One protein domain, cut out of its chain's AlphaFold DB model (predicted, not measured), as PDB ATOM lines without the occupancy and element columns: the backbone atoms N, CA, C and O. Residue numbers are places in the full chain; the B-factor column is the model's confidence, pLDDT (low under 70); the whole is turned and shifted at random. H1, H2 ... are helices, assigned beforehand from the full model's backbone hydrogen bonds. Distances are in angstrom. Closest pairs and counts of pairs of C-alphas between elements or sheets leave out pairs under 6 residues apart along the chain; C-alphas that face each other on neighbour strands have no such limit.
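AT A GLANCE: This is residues 2 to 112 of the 293 residues of an uncharacterized protein of Campylobacter blaseri (UniProt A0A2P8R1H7). H2 is the core of a small helical body, with H3, H4 and H7 packed round it and the short H5 following H4 and packing on H7. Residues 2 to 12 of H1 stick out from this body, and H6 sits away from the other helices at one end of the longest axis. The printed part has 111 residues with seven named helices, H1 to H7 in order along the chain, and no named strand; the class is all helix. The whole is compact, with a radius of gyration of the C-alphas of 15.1 A and spans of 43 by 30 by 20 A.

HOW THE PARTS SIT: H1, residues 2 to 14, touches no helix, and its residues 2 to 12 stand free. H2, residues 22 to 35, is apart from H1. H3, residues 39 to 47, forms a helical hairpin with H2 at a shallow tilt of 21 degrees, opposite ways; it touches residues 25 to 29 of H2 alone, and the closest C-alphas, of Ala 28 and Ile 41, are 5.7 A apart. H4, residues 56 to 66, touches H2 at a shallow tilt of 16 degrees, the same way, with the C-alphas of Leu 26 and Val 61 closest at 7.0 A. H5, residues 68 to 71, and H4 meet only through their link. H6, residues 83 to 90, touches no helix and is only just apart from H2, at 8.2 A. H7, residues 94 to 105, touches residues 29 to 33 of H2 alone, at a steep tilt of 48 degrees, opposite ways; the closest C-alphas, of Cys 33 and Cys 97, are 5.2 A apart. With residues 98 to 102 alone H7 touches H4, at a shallow tilt of 33 degrees, only just short of steep, opposite ways; the C-alphas of Thr 65 and Gln 98 are closest at 5.9 A. With residues 94 to 98 alone it touches H5, with the C-alphas of His 69 and Phe 94 closest at 5.3 A. Every O i to N i+4 pair is within hydrogen-bond range in H3, H4, H6 and H7, against 8 of 9 in H1 and 9 of 10 in H2; H5 is too short for such a pair.

IN THESE COORDINATES: H1 begins at C-alpha 2, (34.218, 1.253, -54.773), and is 18.5 A long from first to last C-alpha. H2, the longest helix by residues, runs 19.8 A from C-alpha 22 at (9.377, -3.264, -37.771). H3 measures 12.3 A, H4 15.2 A and H6 10.3 A, with the four-residue H5 between H4 and H6. H7 measures 16.1 A and ends at C-alpha 105, (12.464, -16.407, -35.154).

THE WHOLE: The two C-alphas farthest apart are those of Lys 2 and Val 112, at 45.9 A. The printed part has no cut, and the link from H5 to H6, 11 residues, is long. The mean pLDDT of the printed part is 77.2; residues 2 to 20, 54 to 55, 77 to 79 and 109 to 112 are under 70, and H1 has a mean of 45.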
ATOM      1  N   LYS A   2      34.828   2.460 -55.399       38.28
ATOM      2  CA  LYS A   2      34.218   1.253 -54.773       38.28
ATOM      3  C   LYS A   2      34.127   1.279 -53.231       38.28
ATOM      4  O   LYS A   2      33.133   0.836 -52.677       38.28
ATOM      5  N   LYS A   3      35.119   1.855 -52.539       36.78
ATOM      6  CA  LYS A   3      35.115   1.981 -51.065       36.78
ATOM      7  C   LYS A   3      34.178   3.071 -50.531       36.78
ATOM      8  O   LYS A   3      33.724   2.963 -49.406       36.78
ATOM      9  N   ILE A   4      33.883   4.096 -51.335       46.91
ATOM     10  CA  ILE A   4      33.080   5.255 -50.910       46.91
ATOM     11  C   ILE A   4      31.589   4.928 -50.988       46.91
ATOM     12  O   ILE A   4      30.851   5.316 -50.100       46.91
ATOM     13  N   VAL A   5      31.160   4.154 -51.990       49.03
ATOM     14  CA  VAL A   5      29.766   3.693 -52.089       49.03
ATOM     15  C   VAL A   5      29.444   2.685 -50.986       49.03
ATOM     16  O   VAL A   5      28.403   2.802 -50.356       49.03
ATOM     17  N   LEU A   6      30.361   1.754 -50.686       42.12
ATOM     18  CA  LEU A   6      30.199   0.823 -49.563       42.12
ATOM     19  C   LEU A   6      30.197   1.563 -48.216       42.12
ATOM     20  O   LEU A   6      29.369   1.272 -47.363       42.12
ATOM     21  N   ALA A   7      31.084   2.552 -48.051       44.91
ATOM     22  CA  ALA A   7      31.116   3.391 -46.859       44.91
ATOM     23  C   ALA A   7      29.872   4.279 -46.737       44.91
ATOM     24  O   ALA A   7      29.388   4.429 -45.633       44.91
ATOM     25  N   MET A   8      29.323   4.821 -47.830       44.97
ATOM     26  CA  MET A   8      28.058   5.568 -47.809       44.97
ATOM     27  C   MET A   8      26.865   4.664 -47.507       44.97
ATOM     28  O   MET A   8      26.002   5.082 -46.753       44.97
ATOM     29  N   PHE A   9      26.832   3.432 -48.023       50.16
ATOM     30  CA  PHE A   9      25.795   2.449 -47.688       50.16
ATOM     31  C   PHE A   9      25.860   2.056 -46.200       50.16
ATOM     32  O   PHE A   9      24.841   2.001 -45.526       50.16
ATOM     33  N   LEU A  10      27.072   1.881 -45.658       48.84
ATOM     34  CA  LEU A  10      27.307   1.649 -44.227       48.84
ATOM     35  C   LEU A  10      26.998   2.886 -43.363       48.84
ATOM     36  O   LEU A  10      26.425   2.746 -42.291       48.84
ATOM     37  N   LEU A  11      27.354   4.091 -43.817       43.94
ATOM     38  CA  LEU A  11      27.125   5.352 -43.098       43.94
ATOM     39  C   LEU A  11      25.649   5.763 -43.096       43.94
ATOM     40  O   LEU A  11      25.197   6.303 -42.095       43.94
ATOM     41  N   LEU A  12      24.902   5.475 -44.167       43.91
ATOM     42  CA  LEU A  12      23.448   5.661 -44.214       43.91
ATOM     43  C   LEU A  12      22.725   4.716 -43.242       43.91
ATOM     44  O   LEU A  12      21.755   5.137 -42.620       43.91
ATOM     45  N   ASN A  13      23.243   3.499 -43.041       48.12
ATOM     46  CA  ASN A  13      22.735   2.569 -42.024       48.12
ATOM     47  C   ASN A  13      23.140   2.965 -40.587       48.12
ATOM     48  O   ASN A  13      22.417   2.665 -39.646       48.12
ATOM     49  N   LEU A  14      24.266   3.665 -40.394       42.09
ATOM     50  CA  LEU A  14      24.770   4.065 -39.067       42.09
ATOM     51  C   LEU A  14      24.123   5.338 -38.492       42.09
ATOM     52  O   LEU A  14      24.315   5.623 -37.311       42.09
ATOM     53  N   THR A  15      23.393   6.122 -39.294       41.28
ATOM     54  CA  THR A  15      22.724   7.360 -38.835       41.28
ATOM     55  C   THR A  15      21.264   7.182 -38.430       41.28
ATOM     56  O   THR A  15      20.647   8.153 -37.988       41.28
ATOM     57  N   TYR A  16      20.704   5.977 -38.536       44.09
ATOM     58  CA  TYR A  16      19.428   5.691 -37.894       44.09
ATOM     59  C   TYR A  16      19.664   5.615 -36.387       44.09
ATOM     60  O   TYR A  16      20.495   4.841 -35.909       44.09
ATOM     61  N   ALA A  17      18.946   6.435 -35.618       42.31
ATOM     62  CA  ALA A  17      18.722   6.115 -34.215       42.31
ATOM     63  C   ALA A  17      18.310   4.635 -34.150       42.31
ATOM     64  O   ALA A  17      17.549   4.199 -35.012       42.31
ATOM     65  N   LYS A  18      18.845   3.866 -33.191       54.47
ATOM     66  CA  LYS A  18      18.441   2.473 -32.929       54.47
ATOM     67  C   LYS A  18      16.967   2.448 -32.505       54.47
ATOM     68  O   LYS A  18      16.639   2.287 -31.335       54.47
ATOM     69  N   GLU A  19      16.072   2.704 -33.442       59.12
ATOM     70  CA  GLU A  19      14.656   2.448 -33.304       59.12
ATOM     71  C   GLU A  19      14.488   0.953 -33.521       59.12
ATOM     72  O   GLU A  19      14.824   0.410 -34.567       59.12
ATOM     73  N   TYR A  20      14.002   0.249 -32.512       69.69
ATOM     74  CA  TYR A  20      13.659  -1.161 -32.642       69.69
ATOM     75  C   TYR A  20      12.267  -1.258 -33.280       69.69
ATOM     76  O   TYR A  20      11.281  -1.599 -32.621       69.69
ATOM     77  N   SER A  21      12.199  -0.834 -34.547       82.69
ATOM     78  CA  SER A  21      11.002  -0.773 -35.383       82.69
ATOM     79  C   SER A  21      10.871  -2.007 -36.278       82.69
ATOM     80  O   SER A  21      11.815  -2.777 -36.477       82.69
ATOM     81  N   PHE A  22       9.677  -2.183 -36.838       83.38
ATOM     82  CA  PHE A  22       9.377  -3.264 -37.771       83.38
ATOM     83  C   PHE A  22      10.215  -3.166 -39.054       83.38
ATOM     84  O   PHE A  22      10.743  -4.168 -39.531       83.38
ATOM     85  N   GLU A  23      10.387  -1.959 -39.590       87.62
ATOM     86  CA  GLU A  23      11.189  -1.678 -40.779       87.62
ATOM     87  C   GLU A  23      12.652  -2.073 -40.556       87.62
ATOM     88  O   GLU A  23      13.224  -2.792 -41.374       87.62
ATOM     89  N   ASN A  24      13.215  -1.711 -39.399       88.06
ATOM     90  CA  ASN A  24      14.594  -2.050 -39.053       88.06
ATOM     91  C   ASN A  24      14.788  -3.565 -38.890       88.06
ATOM     92  O   ASN A  24      15.839  -4.089 -39.249       88.06
ATOM     93  N   LEU A  25      13.768  -4.297 -38.426       90.19
ATOM     94  CA  LEU A  25      13.803  -5.760 -38.395       90.19
ATOM     95  C   LEU A  25      13.828  -6.372 -39.808       90.19
ATOM     96  O   LEU A  25      14.595  -7.303 -40.056       90.19
ATOM     97  N   LEU A  26      13.024  -5.862 -40.750       91.25
ATOM     98  CA  LEU A  26      13.040  -6.344 -42.139       91.25
ATOM     99  C   LEU A  26      14.364  -6.020 -42.850       91.25
ATOM    100  O   LEU A  26      14.879  -6.846 -43.617       91.25
ATOM    101  N   ASP A  27      14.931  -4.848 -42.573       90.19
ATOM    102  CA  ASP A  27      16.235  -4.437 -43.090       90.19
ATOM    103  C   ASP A  27      17.357  -5.297 -42.504       90.19
ATOM    104  O   ASP A  27      18.198  -5.788 -43.260       90.19
ATOM    105  N   ALA A  28      17.331  -5.579 -41.198       91.38
ATOM    106  CA  ALA A  28      18.270  -6.498 -40.561       91.38
ATOM    107  C   ALA A  28      18.189  -7.899 -41.185       91.38
ATOM    108  O   ALA A  28      19.214  -8.458 -41.569       91.38
ATOM    109  N   ILE A  29      16.981  -8.440 -41.395       92.75
ATOM    110  CA  ILE A  29      16.778  -9.725 -42.088       92.75
ATOM    111  C   ILE A  29      17.397  -9.701 -43.490       92.75
ATOM    112  O   ILE A  29      18.117 -10.631 -43.870       92.75
ATOM    113  N   SER A  30      17.141  -8.639 -44.257       89.75
ATOM    114  CA  SER A  30      17.727  -8.462 -45.586       89.75
ATOM    115  C   SER A  30      19.244  -8.470 -45.513       89.75
ATOM    116  O   SER A  30      19.886  -9.267 -46.198       89.75
ATOM    117  N   MET A  31      19.812  -7.607 -44.668       87.94
ATOM    118  CA  MET A  31      21.248  -7.410 -44.502       87.94
ATOM    119  C   MET A  31      21.951  -8.685 -44.044       87.94
ATOM    120  O   MET A  31      23.004  -9.015 -44.597       87.94
ATOM    121  N   SER A  32      21.340  -9.467 -43.152       91.69
ATOM    122  CA  SER A  32      21.849 -10.768 -42.714       91.69
ATOM    123  C   SER A  32      22.053 -11.753 -43.864       91.69
ATOM    124  O   SER A  32      23.008 -12.532 -43.840       91.69
ATOM    125  N   CYS A  33      21.238 -11.704 -44.924       90.06
ATOM    126  CA  CYS A  33      21.470 -12.546 -46.101       90.06
ATOM    127  C   CYS A  33      22.759 -12.177 -46.853       90.06
ATOM    128  O   CYS A  33      23.392 -13.049 -47.455       90.06
ATOM    129  N   TYR A  34      23.170 -10.907 -46.806       84.25
ATOM    130  CA  TYR A  34      24.400 -10.423 -47.436       84.25
ATOM    131  C   TYR A  34      25.627 -10.650 -46.552       84.25
ATOM    132  O   TYR A  34      26.676 -11.065 -47.050       84.25
ATOM    133  N   THR A  35      25.511 -10.374 -45.252       88.19
ATOM    134  CA  THR A  35      26.630 -10.415 -44.296       88.19
ATOM    135  C   THR A  35      26.858 -11.801 -43.701       88.19
ATOM    136  O   THR A  35      27.974 -12.101 -43.284       88.19
ATOM    137  N   ARG A  36      25.828 -12.660 -43.703       88.75
ATOM    138  CA  ARG A  36      25.764 -13.942 -42.975       88.75
ATOM    139  C   ARG A  36      25.863 -13.790 -41.454       88.75
ATOM    140  O   ARG A  36      26.165 -14.764 -40.766       88.75
ATOM    141  N   ASP A  37      25.599 -12.590 -40.950       92.00
ATOM    142  CA  ASP A  37      25.513 -12.283 -39.528       92.00
ATOM    143  C   ASP A  37      24.052 -12.011 -39.161       92.00
ATOM    144  O   ASP A  37      23.406 -11.163 -39.771       92.00
ATOM    145  N   PHE A  38      23.536 -12.756 -38.185       93.69
ATOM    146  CA  PHE A  38      22.145 -12.701 -37.720       93.69
ATOM    147  C   PHE A  38      22.029 -12.089 -36.313       93.69
ATOM    148  O   PHE A  38      20.960 -12.144 -35.709       93.69
ATOM    149  N   SER A  39      23.126 -11.559 -35.760       92.50
ATOM    150  CA  SER A  39      23.162 -10.978 -34.412       92.50
ATOM    151  C   SER A  39      22.280  -9.738 -34.278       92.50
ATOM    152  O   SER A  39      21.608  -9.593 -33.265       92.50
ATOM    153  N   GLU A  40      22.205  -8.901 -35.313       90.50
ATOM    154  CA  GLU A  40      21.363  -7.699 -35.321       90.50
ATOM    155  C   GLU A  40      19.867  -8.038 -35.225       90.50
ATOM    156  O   GLU A  40      19.140  -7.398 -34.471       90.50
ATOM    157  N   ILE A  41      19.416  -9.107 -35.898       92.44
ATOM    158  CA  ILE A  41      18.037  -9.608 -35.762       92.44
ATOM    159  C   ILE A  41      17.756  -9.954 -34.295       92.44
ATOM    160  O   ILE A  41      16.717  -9.573 -33.763       92.44
ATOM    161  N   LYS A  42      18.691 -10.648 -33.634       91.88
ATOM    162  CA  LYS A  42      18.561 -11.007 -32.216       91.88
ATOM    163  C   LYS A  42      18.538  -9.776 -31.323       91.88
ATOM    164  O   LYS A  42      17.659  -9.670 -30.488       91.88
ATOM    165  N   GLU A  43      19.438  -8.821 -31.539       91.12
ATOM    166  CA  GLU A  43      19.480  -7.581 -30.758       91.12
ATOM    167  C   GLU A  43      18.156  -6.802 -30.841       91.12
ATOM    168  O   GLU A  43      17.661  -6.301 -29.826       91.12
ATOM    169  N   ILE A  44      17.565  -6.726 -32.037       90.19
ATOM    170  CA  ILE A  44      16.275  -6.064 -32.245       90.19
ATOM    171  C   ILE A  44      15.157  -6.814 -31.516       90.19
ATOM    172  O   ILE A  44      14.364  -6.187 -30.815       90.19
ATOM    173  N   LEU A  45      15.100  -8.141 -31.653       88.88
ATOM    174  CA  LEU A  45      14.056  -8.956 -31.033       88.88
ATOM    175  C   LEU A  45      14.189  -9.018 -29.506       88.88
ATOM    176  O   LEU A  45      13.185  -8.865 -28.823       88.88
ATOM    177  N   ASP A  46      15.404  -9.120 -28.964       89.38
ATOM    178  CA  ASP A  46      15.675  -9.051 -27.519       89.38
ATOM    179  C   ASP A  46      15.222  -7.706 -26.920       89.38
ATOM    180  O   ASP A  46      14.822  -7.632 -25.757       89.38
ATOM    181  N   SER A  47      15.275  -6.630 -27.714       87.81
ATOM    182  CA  SER A  47      14.832  -5.294 -27.301       87.81
ATOM    183  C   SER A  47      13.323  -5.087 -27.457       87.81
ATOM    184  O   SER A  47      12.733  -4.297 -26.718       87.81
ATOM    185  N   ASN A  48      12.697  -5.753 -28.431       84.94
ATOM    186  CA  ASN A  48      11.281  -5.595 -28.743       84.94
ATOM    187  C   ASN A  48      10.668  -6.861 -29.375       84.94
ATOM    188  O   ASN A  48      10.363  -6.904 -30.570       84.94
ATOM    189  N   GLU A  49      10.405  -7.880 -28.555       82.44
ATOM    190  CA  GLU A  49       9.787  -9.136 -29.014       82.44
ATOM    191  C   GLU A  49       8.381  -8.936 -29.608       82.44
ATOM    192  O   GLU A  49       7.914  -9.758 -30.397       82.44
ATOM    193  N   SER A  50       7.704  -7.824 -29.286       79.25
ATOM    194  CA  SER A  50       6.359  -7.536 -29.808       79.25
ATOM    195  C   SER A  50       6.312  -7.308 -31.325       79.25
ATOM    196  O   SER A  50       5.251  -7.364 -31.939       79.25
ATOM    197  N   LEU A  51       7.469  -7.109 -31.968       81.00
ATOM    198  CA  LEU A  51       7.563  -7.028 -33.430       81.00
ATOM    199  C   LEU A  51       7.192  -8.345 -34.123       81.00
ATOM    200  O   LEU A  51       6.821  -8.338 -35.298       81.00
ATOM    201  N   ILE A  52       7.304  -9.463 -33.403       78.50
ATOM    202  CA  ILE A  52       6.942 -10.796 -33.892       78.50
ATOM    203  C   ILE A  52       5.809 -11.447 -33.093       78.50
ATOM    204  O   ILE A  52       5.232 -12.426 -33.567       78.50
ATOM    205  N   ASN A  53       5.445 -10.870 -31.943       72.12
ATOM    206  CA  ASN A  53       4.433 -11.376 -31.018       72.12
ATOM    207  C   ASN A  53       3.362 -10.298 -30.775       72.12
ATOM    208  O   ASN A  53       3.688  -9.216 -30.299       72.12
ATOM    209  N   GLY A  54       2.088 -10.572 -31.060       57.53
ATOM    210  CA  GLY A  54       0.977  -9.718 -30.609       57.53
ATOM    211  C   GLY A  54       0.123  -9.089 -31.705       57.53
ATOM    212  O   GLY A  54      -0.988  -8.652 -31.408       57.53
ATOM    213  N   ASP A  55       0.593  -9.028 -32.955       65.62
ATOM    214  CA  ASP A  55      -0.159  -8.393 -34.046       65.62
ATOM    215  C   ASP A  55       0.298  -8.862 -35.440       65.62
ATOM    216  O   ASP A  55       1.325  -9.527 -35.588       65.62
ATOM    217  N   TYR A  56      -0.440  -8.479 -36.487       70.12
ATOM    218  CA  TYR A  56      -0.182  -8.765 -37.905       70.12
ATOM    219  C   TYR A  56       1.280  -8.573 -38.352       70.12
ATOM    220  O   TYR A  56       1.732  -9.236 -39.290       70.12
ATOM    221  N   LEU A  57       2.046  -7.713 -37.678       76.94
ATOM    222  CA  LEU A  57       3.471  -7.518 -37.945       76.94
ATOM    223  C   LEU A  57       4.274  -8.824 -37.841       76.94
ATOM    224  O   LEU A  57       5.073  -9.099 -38.733       76.94
ATOM    225  N   GLY A  58       3.999  -9.696 -36.867       78.62
ATOM    226  CA  GLY A  58       4.706 -10.978 -36.755       78.62
ATOM    227  C   GLY A  58       4.427 -11.927 -37.920       78.62
ATOM    228  O   GLY A  58       5.354 -12.514 -38.491       78.62
ATOM    229  N   PHE A  59       3.172 -11.986 -38.384       79.75
ATOM    230  CA  PHE A  59       2.828 -12.687 -39.624       79.75
ATOM    231  C   PHE A  59       3.607 -12.127 -40.813       79.75
ATOM    232  O   PHE A  59       4.087 -12.883 -41.654       79.75
ATOM    233  N   ARG A  60       3.766 -10.801 -40.876       84.38
ATOM    234  CA  ARG A  60       4.492 -10.130 -41.954       84.38
ATOM    235  C   ARG A  60       5.987 -10.390 -41.925       84.38
ATOM    236  O   ARG A  60       6.557 -10.575 -42.997       84.38
ATOM    237  N   VAL A  61       6.611 -10.477 -40.750       88.56
ATOM    238  CA  VAL A  61       8.013 -10.911 -40.626       88.56
ATOM    239  C   VAL A  61       8.177 -12.335 -41.158       88.56
ATOM    240  O   VAL A  61       9.099 -12.609 -41.932       88.56
ATOM    241  N   LEU A  62       7.261 -13.244 -40.805       88.44
ATOM    242  CA  LEU A  62       7.280 -14.617 -41.305       88.44
ATOM    243  C   LEU A  62       7.064 -14.677 -42.826       88.44
ATOM    244  O   LEU A  62       7.826 -15.341 -43.525       88.44
ATOM    245  N   GLU A  63       6.058 -13.981 -43.353       87.31
ATOM    246  CA  GLU A  63       5.770 -13.917 -44.792       87.31
ATOM    247  C   GLU A  63       6.957 -13.339 -45.574       87.31
ATOM    248  O   GLU A  63       7.364 -13.887 -46.606       87.31
ATOM    249  N   TYR A  64       7.559 -12.269 -45.055       90.75
ATOM    250  CA  TYR A  64       8.760 -11.668 -45.617       90.75
ATOM    251  C   TYR A  64       9.922 -12.667 -45.646       90.75
ATOM    252  O   TYR A  64      10.495 -12.930 -46.703       90.75
ATOM    253  N   THR A  65      10.193 -13.320 -44.514       92.19
ATOM    254  CA  THR A  65      11.230 -14.357 -44.399       92.19
ATOM    255  C   THR A  65      10.998 -15.490 -45.401       92.19
ATOM    256  O   THR A  65      11.910 -15.926 -46.105       92.19
ATOM    257  N   LEU A  66       9.749 -15.941 -45.536       90.94
ATOM    258  CA  LEU A  66       9.357 -16.995 -46.467       90.94
ATOM    259  C   LEU A  66       9.468 -16.582 -47.946       90.94
ATOM    260  O   LEU A  66       9.491 -17.438 -48.836       90.94
ATOM    261  N   THR A  67       9.572 -15.284 -48.228       90.50
ATOM    262  CA  THR A  67       9.686 -14.730 -49.579       90.50
ATOM    263  C   THR A  67      11.068 -14.163 -49.903       90.50
ATOM    264  O   THR A  67      11.252 -13.659 -51.009       90.50
ATOM    265  N   LEU A  68      12.076 -14.348 -49.037       90.38
ATOM    266  CA  LEU A  68      13.451 -13.864 -49.255       90.38
ATOM    267  C   LEU A  68      14.076 -14.329 -50.575       90.38
ATOM    268  O   LEU A  68      14.830 -13.589 -51.200       90.38
ATOM    269  N   HIS A  69      13.724 -15.520 -51.060       84.25
ATOM    270  CA  HIS A  69      14.176 -16.008 -52.366       84.25
ATOM    271  C   HIS A  69      13.792 -15.076 -53.532       84.25
ATOM    272  O   HIS A  69      14.468 -15.086 -54.561       84.25
ATOM    273  N   LYS A  70      12.734 -14.264 -53.383       84.94
ATOM    274  CA  LYS A  70      12.292 -13.277 -54.380       84.94
ATOM    275  C   LYS A  70      13.188 -12.041 -54.440       84.94
ATOM    276  O   LYS A  70      13.102 -11.300 -55.411       84.94
ATOM    277  N   LEU A  71      14.056 -11.826 -53.448       80.94
ATOM    278  CA  LEU A  71      15.090 -10.786 -53.503       80.94
ATOM    279  C   LEU A  71      16.190 -11.130 -54.513       80.94
ATOM    280  O   LEU A  71      16.976 -10.265 -54.903       80.94
ATOM    281  N   LYS A  72      16.265 -12.393 -54.950       80.81
ATOM    282  CA  LYS A  72      17.194 -12.801 -55.993       80.81
ATOM    283  C   LYS A  72      16.774 -12.159 -57.326       80.81
ATOM    284  O   LYS A  72      15.663 -12.424 -57.782       80.81
ATOM    285  N   PRO A  73      17.649 -11.370 -57.976       74.62
ATOM    286  CA  PRO A  73      17.321 -10.730 -59.244       74.62
ATOM    287  C   PRO A  73      17.045 -11.780 -60.325       74.62
ATOM    288  O   PRO A  73      17.747 -12.797 -60.407       74.62
ATOM    289  N   ASP A  74      16.052 -11.524 -61.175       76.25
ATOM    290  CA  ASP A  74      15.765 -12.393 -62.312       76.25
ATOM    291  C   ASP A  74      16.878 -12.248 -63.366       76.25
ATOM    292  O   ASP A  74      17.562 -11.226 -63.480       76.25
ATOM    293  N   LYS A  75      17.048 -13.262 -64.220       70.88
ATOM    294  CA  LYS A  75      17.970 -13.208 -65.366       70.88
ATOM    295  C   LYS A  75      17.687 -12.019 -66.285       70.88
ATOM    296  O   LYS A  75      18.591 -11.569 -66.983       70.88
ATOM    297  N   LYS A  76      16.449 -11.522 -66.322       73.62
ATOM    298  CA  LYS A  76      16.081 -10.327 -67.096       73.62
ATOM    299  C   LYS A  76      16.678  -9.047 -66.498       73.62
ATOM    300  O   LYS A  76      17.092  -8.172 -67.260       73.62
ATOM    301  N   ASP A  77      16.844  -8.995 -65.179       67.38
ATOM    302  CA  ASP A  77      17.414  -7.856 -64.448       67.38
ATOM    303  C   ASP A  77      18.934  -7.759 -64.614       67.38
ATOM    304  O   ASP A  77      19.526  -6.695 -64.422       67.38
ATOM    305  N   SER A  78      19.589  -8.833 -65.075       65.31
ATOM    306  CA  SER A  78      21.033  -8.850 -65.352       65.31
ATOM    307  C   SER A  78      21.467  -7.840 -66.424       65.31
ATOM    308  O   SER A  78      22.664  -7.635 -66.619       65.31
ATOM    309  N   ARG A  79      20.513  -7.271 -67.177       69.38
ATOM    310  CA  ARG A  79      20.741  -6.218 -68.180       69.38
ATOM    311  C   ARG A  79      20.649  -4.806 -67.597       69.38
ATOM    312  O   ARG A  79      21.166  -3.879 -68.206       69.38
ATOM    313  N   LEU A  80      19.982  -4.658 -66.453       73.44
ATOM    314  CA  LEU A  80      19.711  -3.383 -65.784       73.44
ATOM    315  C   LEU A  80      20.643  -3.154 -64.586       73.44
ATOM    316  O   LEU A  80      20.850  -2.021 -64.163       73.44
ATOM    317  N   ILE A  81      21.232  -4.229 -64.059       72.38
ATOM    318  CA  ILE A  81      22.113  -4.205 -62.894       72.38
ATOM    319  C   ILE A  81      23.575  -4.347 -63.346       72.38
ATOM    320  O   ILE A  81      23.881  -5.231 -64.154       72.38
ATOM    321  N   PRO A  82      24.518  -3.548 -62.804       79.62
ATOM    322  CA  PRO A  82      25.941  -3.734 -63.059       79.62
ATOM    323  C   PRO A  82      26.373  -5.188 -62.831       79.62
ATOM    324  O   PRO A  82      26.088  -5.781 -61.789       79.62
ATOM    325  N   LYS A  83      27.105  -5.765 -63.791       78.25
ATOM    326  CA  LYS A  83      27.463  -7.197 -63.814       78.25
ATOM    327  C   LYS A  83      28.127  -7.688 -62.519       78.25
ATOM    328  O   LYS A  83      27.888  -8.817 -62.097       78.25
ATOM    329  N   GLU A  84      28.949  -6.852 -61.888       76.12
ATOM    330  CA  GLU A  84      29.604  -7.151 -60.604       76.12
ATOM    331  C   GLU A  84      28.595  -7.279 -59.450       76.12
ATOM    332  O   GLU A  84      28.710  -8.177 -58.614       76.12
ATOM    333  N   PHE A  85      27.572  -6.423 -59.438       73.06
ATOM    334  CA  PHE A  85      26.516  -6.432 -58.431       73.06
ATOM    335  C   PHE A  85      25.578  -7.625 -58.635       73.06
ATOM    336  O   PHE A  85      25.329  -8.381 -57.698       73.06
ATOM    337  N   TYR A  86      25.180  -7.896 -59.884       77.06
ATOM    338  CA  TYR A  86      24.401  -9.089 -60.227       77.06
ATOM    339  C   TYR A  86      25.133 -10.383 -59.836       77.06
ATOM    340  O   TYR A  86      24.528 -11.297 -59.281       77.06
ATOM    341  N   LYS A  87      26.450 -10.467 -60.078       79.81
ATOM    342  CA  LYS A  87      27.258 -11.635 -59.688       79.81
ATOM    343  C   LYS A  87      27.253 -11.853 -58.172       79.81
ATOM    344  O   LYS A  87      27.169 -12.997 -57.736       79.81
ATOM    345  N   THR A  88      27.324 -10.771 -57.401       78.12
ATOM    346  CA  THR A  88      27.297 -10.812 -55.932       78.12
ATOM    347  C   THR A  88      25.930 -11.279 -55.436       78.12
ATOM    348  O   THR A  88      25.858 -12.273 -54.720       78.12
ATOM    349  N   LEU A  89      24.843 -10.668 -55.920       76.94
ATOM    350  CA  LEU A  89      23.471 -11.064 -55.583       76.94
ATOM    351  C   LEU A  89      23.173 -12.521 -55.945       76.94
ATOM    352  O   LEU A  89      22.585 -13.261 -55.165       76.94
ATOM    353  N   ASN A  90      23.626 -12.966 -57.117       80.94
ATOM    354  CA  ASN A  90      23.401 -14.333 -57.576       80.94
ATOM    355  C   ASN A  90      24.217 -15.383 -56.795       80.94
ATOM    356  O   ASN A  90      23.893 -16.567 -56.875       80.94
ATOM    357  N   SER A  91      25.261 -14.972 -56.063       84.94
ATOM    358  CA  SER A  91      26.037 -15.857 -55.177       84.94
ATOM    359  C   SER A  91      25.463 -15.998 -53.765       84.94
ATOM    360  O   SER A  91      25.946 -16.835 -53.004       84.94
ATOM    361  N   ILE A  92      24.456 -15.195 -53.407       87.88
ATOM    362  CA  ILE A  92      23.791 -15.293 -52.108       87.88
ATOM    363  C   ILE A  92      22.922 -16.550 -52.086       87.88
ATOM    364  O   ILE A  92      22.111 -16.793 -52.986       87.88
ATOM    365  N   ASP A  93      23.089 -17.336 -51.028       90.12
ATOM    366  CA  ASP A  93      22.238 -18.480 -50.732       90.12
ATOM    367  C   ASP A  93      21.034 -18.018 -49.900       90.12
ATOM    368  O   ASP A  93      21.040 -18.045 -48.668       90.12
ATOM    369  N   PHE A  94      20.004 -17.533 -50.594       90.50
ATOM    370  CA  PHE A  94      18.778 -17.053 -49.956       90.50
ATOM    371  C   PHE A  94      18.002 -18.160 -49.239       90.50
ATOM    372  O   PHE A  94      17.280 -17.862 -48.294       90.50
ATOM    373  N   HIS A  95      18.161 -19.420 -49.645       91.62
ATOM    374  CA  HIS A  95      17.507 -20.548 -48.988       91.62
ATOM    375  C   HIS A  95      18.169 -20.853 -47.635       91.62
ATOM    376  O   HIS A  95      17.487 -20.990 -46.617       91.62
ATOM    377  N   LEU A  96      19.507 -20.844 -47.579       91.94
ATOM    378  CA  LEU A  96      20.231 -20.910 -46.308       91.94
ATOM    379  C   LEU A  96      19.921 -19.702 -45.413       91.94
ATOM    380  O   LEU A  96      19.716 -19.872 -44.214       91.94
ATOM    381  N   CYS A  97      19.868 -18.490 -45.975       92.94
ATOM    382  CA  CYS A  97      19.483 -17.307 -45.202       92.94
ATOM    383  C   CYS A  97      18.083 -17.477 -44.596       92.94
ATOM    384  O   CYS A  97      17.910 -17.334 -43.391       92.94
ATOM    385  N   GLN A  98      17.104 -17.862 -45.416       93.56
ATOM    386  CA  GLN A  98      15.725 -18.097 -45.002       93.56
ATOM    387  C   GLN A  98      15.627 -19.098 -43.849       93.56
ATOM    388  O   GLN A  98      14.994 -18.802 -42.841       93.56
ATOM    389  N   THR A  99      16.272 -20.262 -43.957       92.44
ATOM    390  CA  THR A  99      16.242 -21.276 -42.886       92.44
ATOM    391  C   THR A  99      16.896 -20.778 -41.595       92.44
ATOM    392  O   THR A  99      16.377 -21.042 -40.513       92.44
ATOM    393  N   LYS A 100      17.978 -19.993 -41.686       93.88
ATOM    394  CA  LYS A 100      18.628 -19.376 -40.520       93.88
ATOM    395  C   LYS A 100      17.773 -18.313 -39.844       93.88
ATOM    396  O   LYS A 100      17.701 -18.308 -38.620       93.88
ATOM    397  N   VAL A 101      17.116 -17.447 -40.613       93.19
ATOM    398  CA  VAL A 101      16.196 -16.446 -40.056       93.19
ATOM    399  C   VAL A 101      15.022 -17.146 -39.377       93.19
ATOM    400  O   VAL A 101      14.708 -16.818 -38.242       93.19
ATOM    401  N   LEU A 102      14.430 -18.166 -40.006       92.19
ATOM    402  CA  LEU A 102      13.359 -18.960 -39.391       92.19
ATOM    403  C   LEU A 102      13.795 -19.620 -38.076       92.19
ATOM    404  O   LEU A 102      13.019 -19.628 -37.127       92.19
ATOM    405  N   ASP A 103      15.019 -20.147 -38.003       90.62
ATOM    406  CA  ASP A 103      15.574 -20.685 -36.757       90.62
ATOM    407  C   ASP A 103      15.717 -19.602 -35.673       90.62
ATOM    408  O   ASP A 103      15.376 -19.869 -34.527       90.62
ATOM    409  N   VAL A 104      16.161 -18.387 -36.025       90.88
ATOM    410  CA  VAL A 104      16.217 -17.253 -35.082       90.88
ATOM    411  C   VAL A 104      14.819 -16.862 -34.614       90.88
ATOM    412  O   VAL A 104      14.609 -16.721 -33.418       90.88
ATOM    413  N   LEU A 105      13.846 -16.737 -35.519       88.38
ATOM    414  CA  LEU A 105      12.464 -16.407 -35.154       88.38
ATOM    415  C   LEU A 105      11.867 -17.459 -34.209       88.38
ATOM    416  O   LEU A 105      11.140 -17.114 -33.285       88.38
ATOM    417  N   LEU A 106      12.209 -18.734 -34.411       86.06
ATOM    418  CA  LEU A 106      11.802 -19.824 -33.530       86.06
ATOM    419  C   LEU A 106      12.460 -19.790 -32.155       86.06
ATOM    420  O   LEU A 106      11.975 -20.514 -31.290       86.06
ATOM    421  N   ASP A 107      13.524 -19.017 -31.920       85.62
ATOM    422  CA  ASP A 107      14.072 -18.809 -30.571       85.62
ATOM    423  C   ASP A 107      13.103 -17.979 -29.708       85.62
ATOM    424  O   ASP A 107      13.064 -18.175 -28.493       85.62
ATOM    425  N   TYR A 108      12.209 -17.210 -30.332       80.69
ATOM    426  CA  TYR A 108      11.182 -16.396 -29.685       80.69
ATOM    427  C   TYR A 108       9.797 -17.069 -29.755       80.69
ATOM    428  O   TYR A 108       9.574 -18.011 -30.526       80.69
ATOM    429  N   ASP A 109       8.865 -16.639 -28.904       69.75
ATOM    430  CA  ASP A 109       7.523 -17.227 -28.790       69.75
ATOM    431  C   ASP A 109       6.596 -16.779 -29.932       69.75
ATOM    432  O   ASP A 109       5.697 -15.979 -29.710       69.75
ATOM    433  N   ILE A 110       6.776 -17.323 -31.145       64.88
ATOM    434  CA  ILE A 110       5.911 -17.013 -32.300       64.88
ATOM    435  C   ILE A 110       4.437 -17.219 -31.922       64.88
ATOM    436  O   ILE A 110       3.997 -18.341 -31.643       64.88
ATOM    437  N   GLU A 111       3.672 -16.128 -31.930       63.44
ATOM    438  CA  GLU A 111       2.277 -16.157 -31.516       63.44
ATOM    439  C   GLU A 111       1.360 -16.957 -32.452       63.44
ATOM    440  O   GLU A 111       1.630 -17.219 -33.628       63.44
ATOM    441  N   VAL A 112       0.248 -17.382 -31.850       56.50
ATOM    442  CA  VAL A 112      -0.658 -18.417 -32.349       56.50
ATOM    443  C   VAL A 112      -1.635 -17.897 -33.406       56.50
ATOM    444  O   VAL A 112      -2.059 -18.668 -34.265       56.50
TER     445      VAL A 112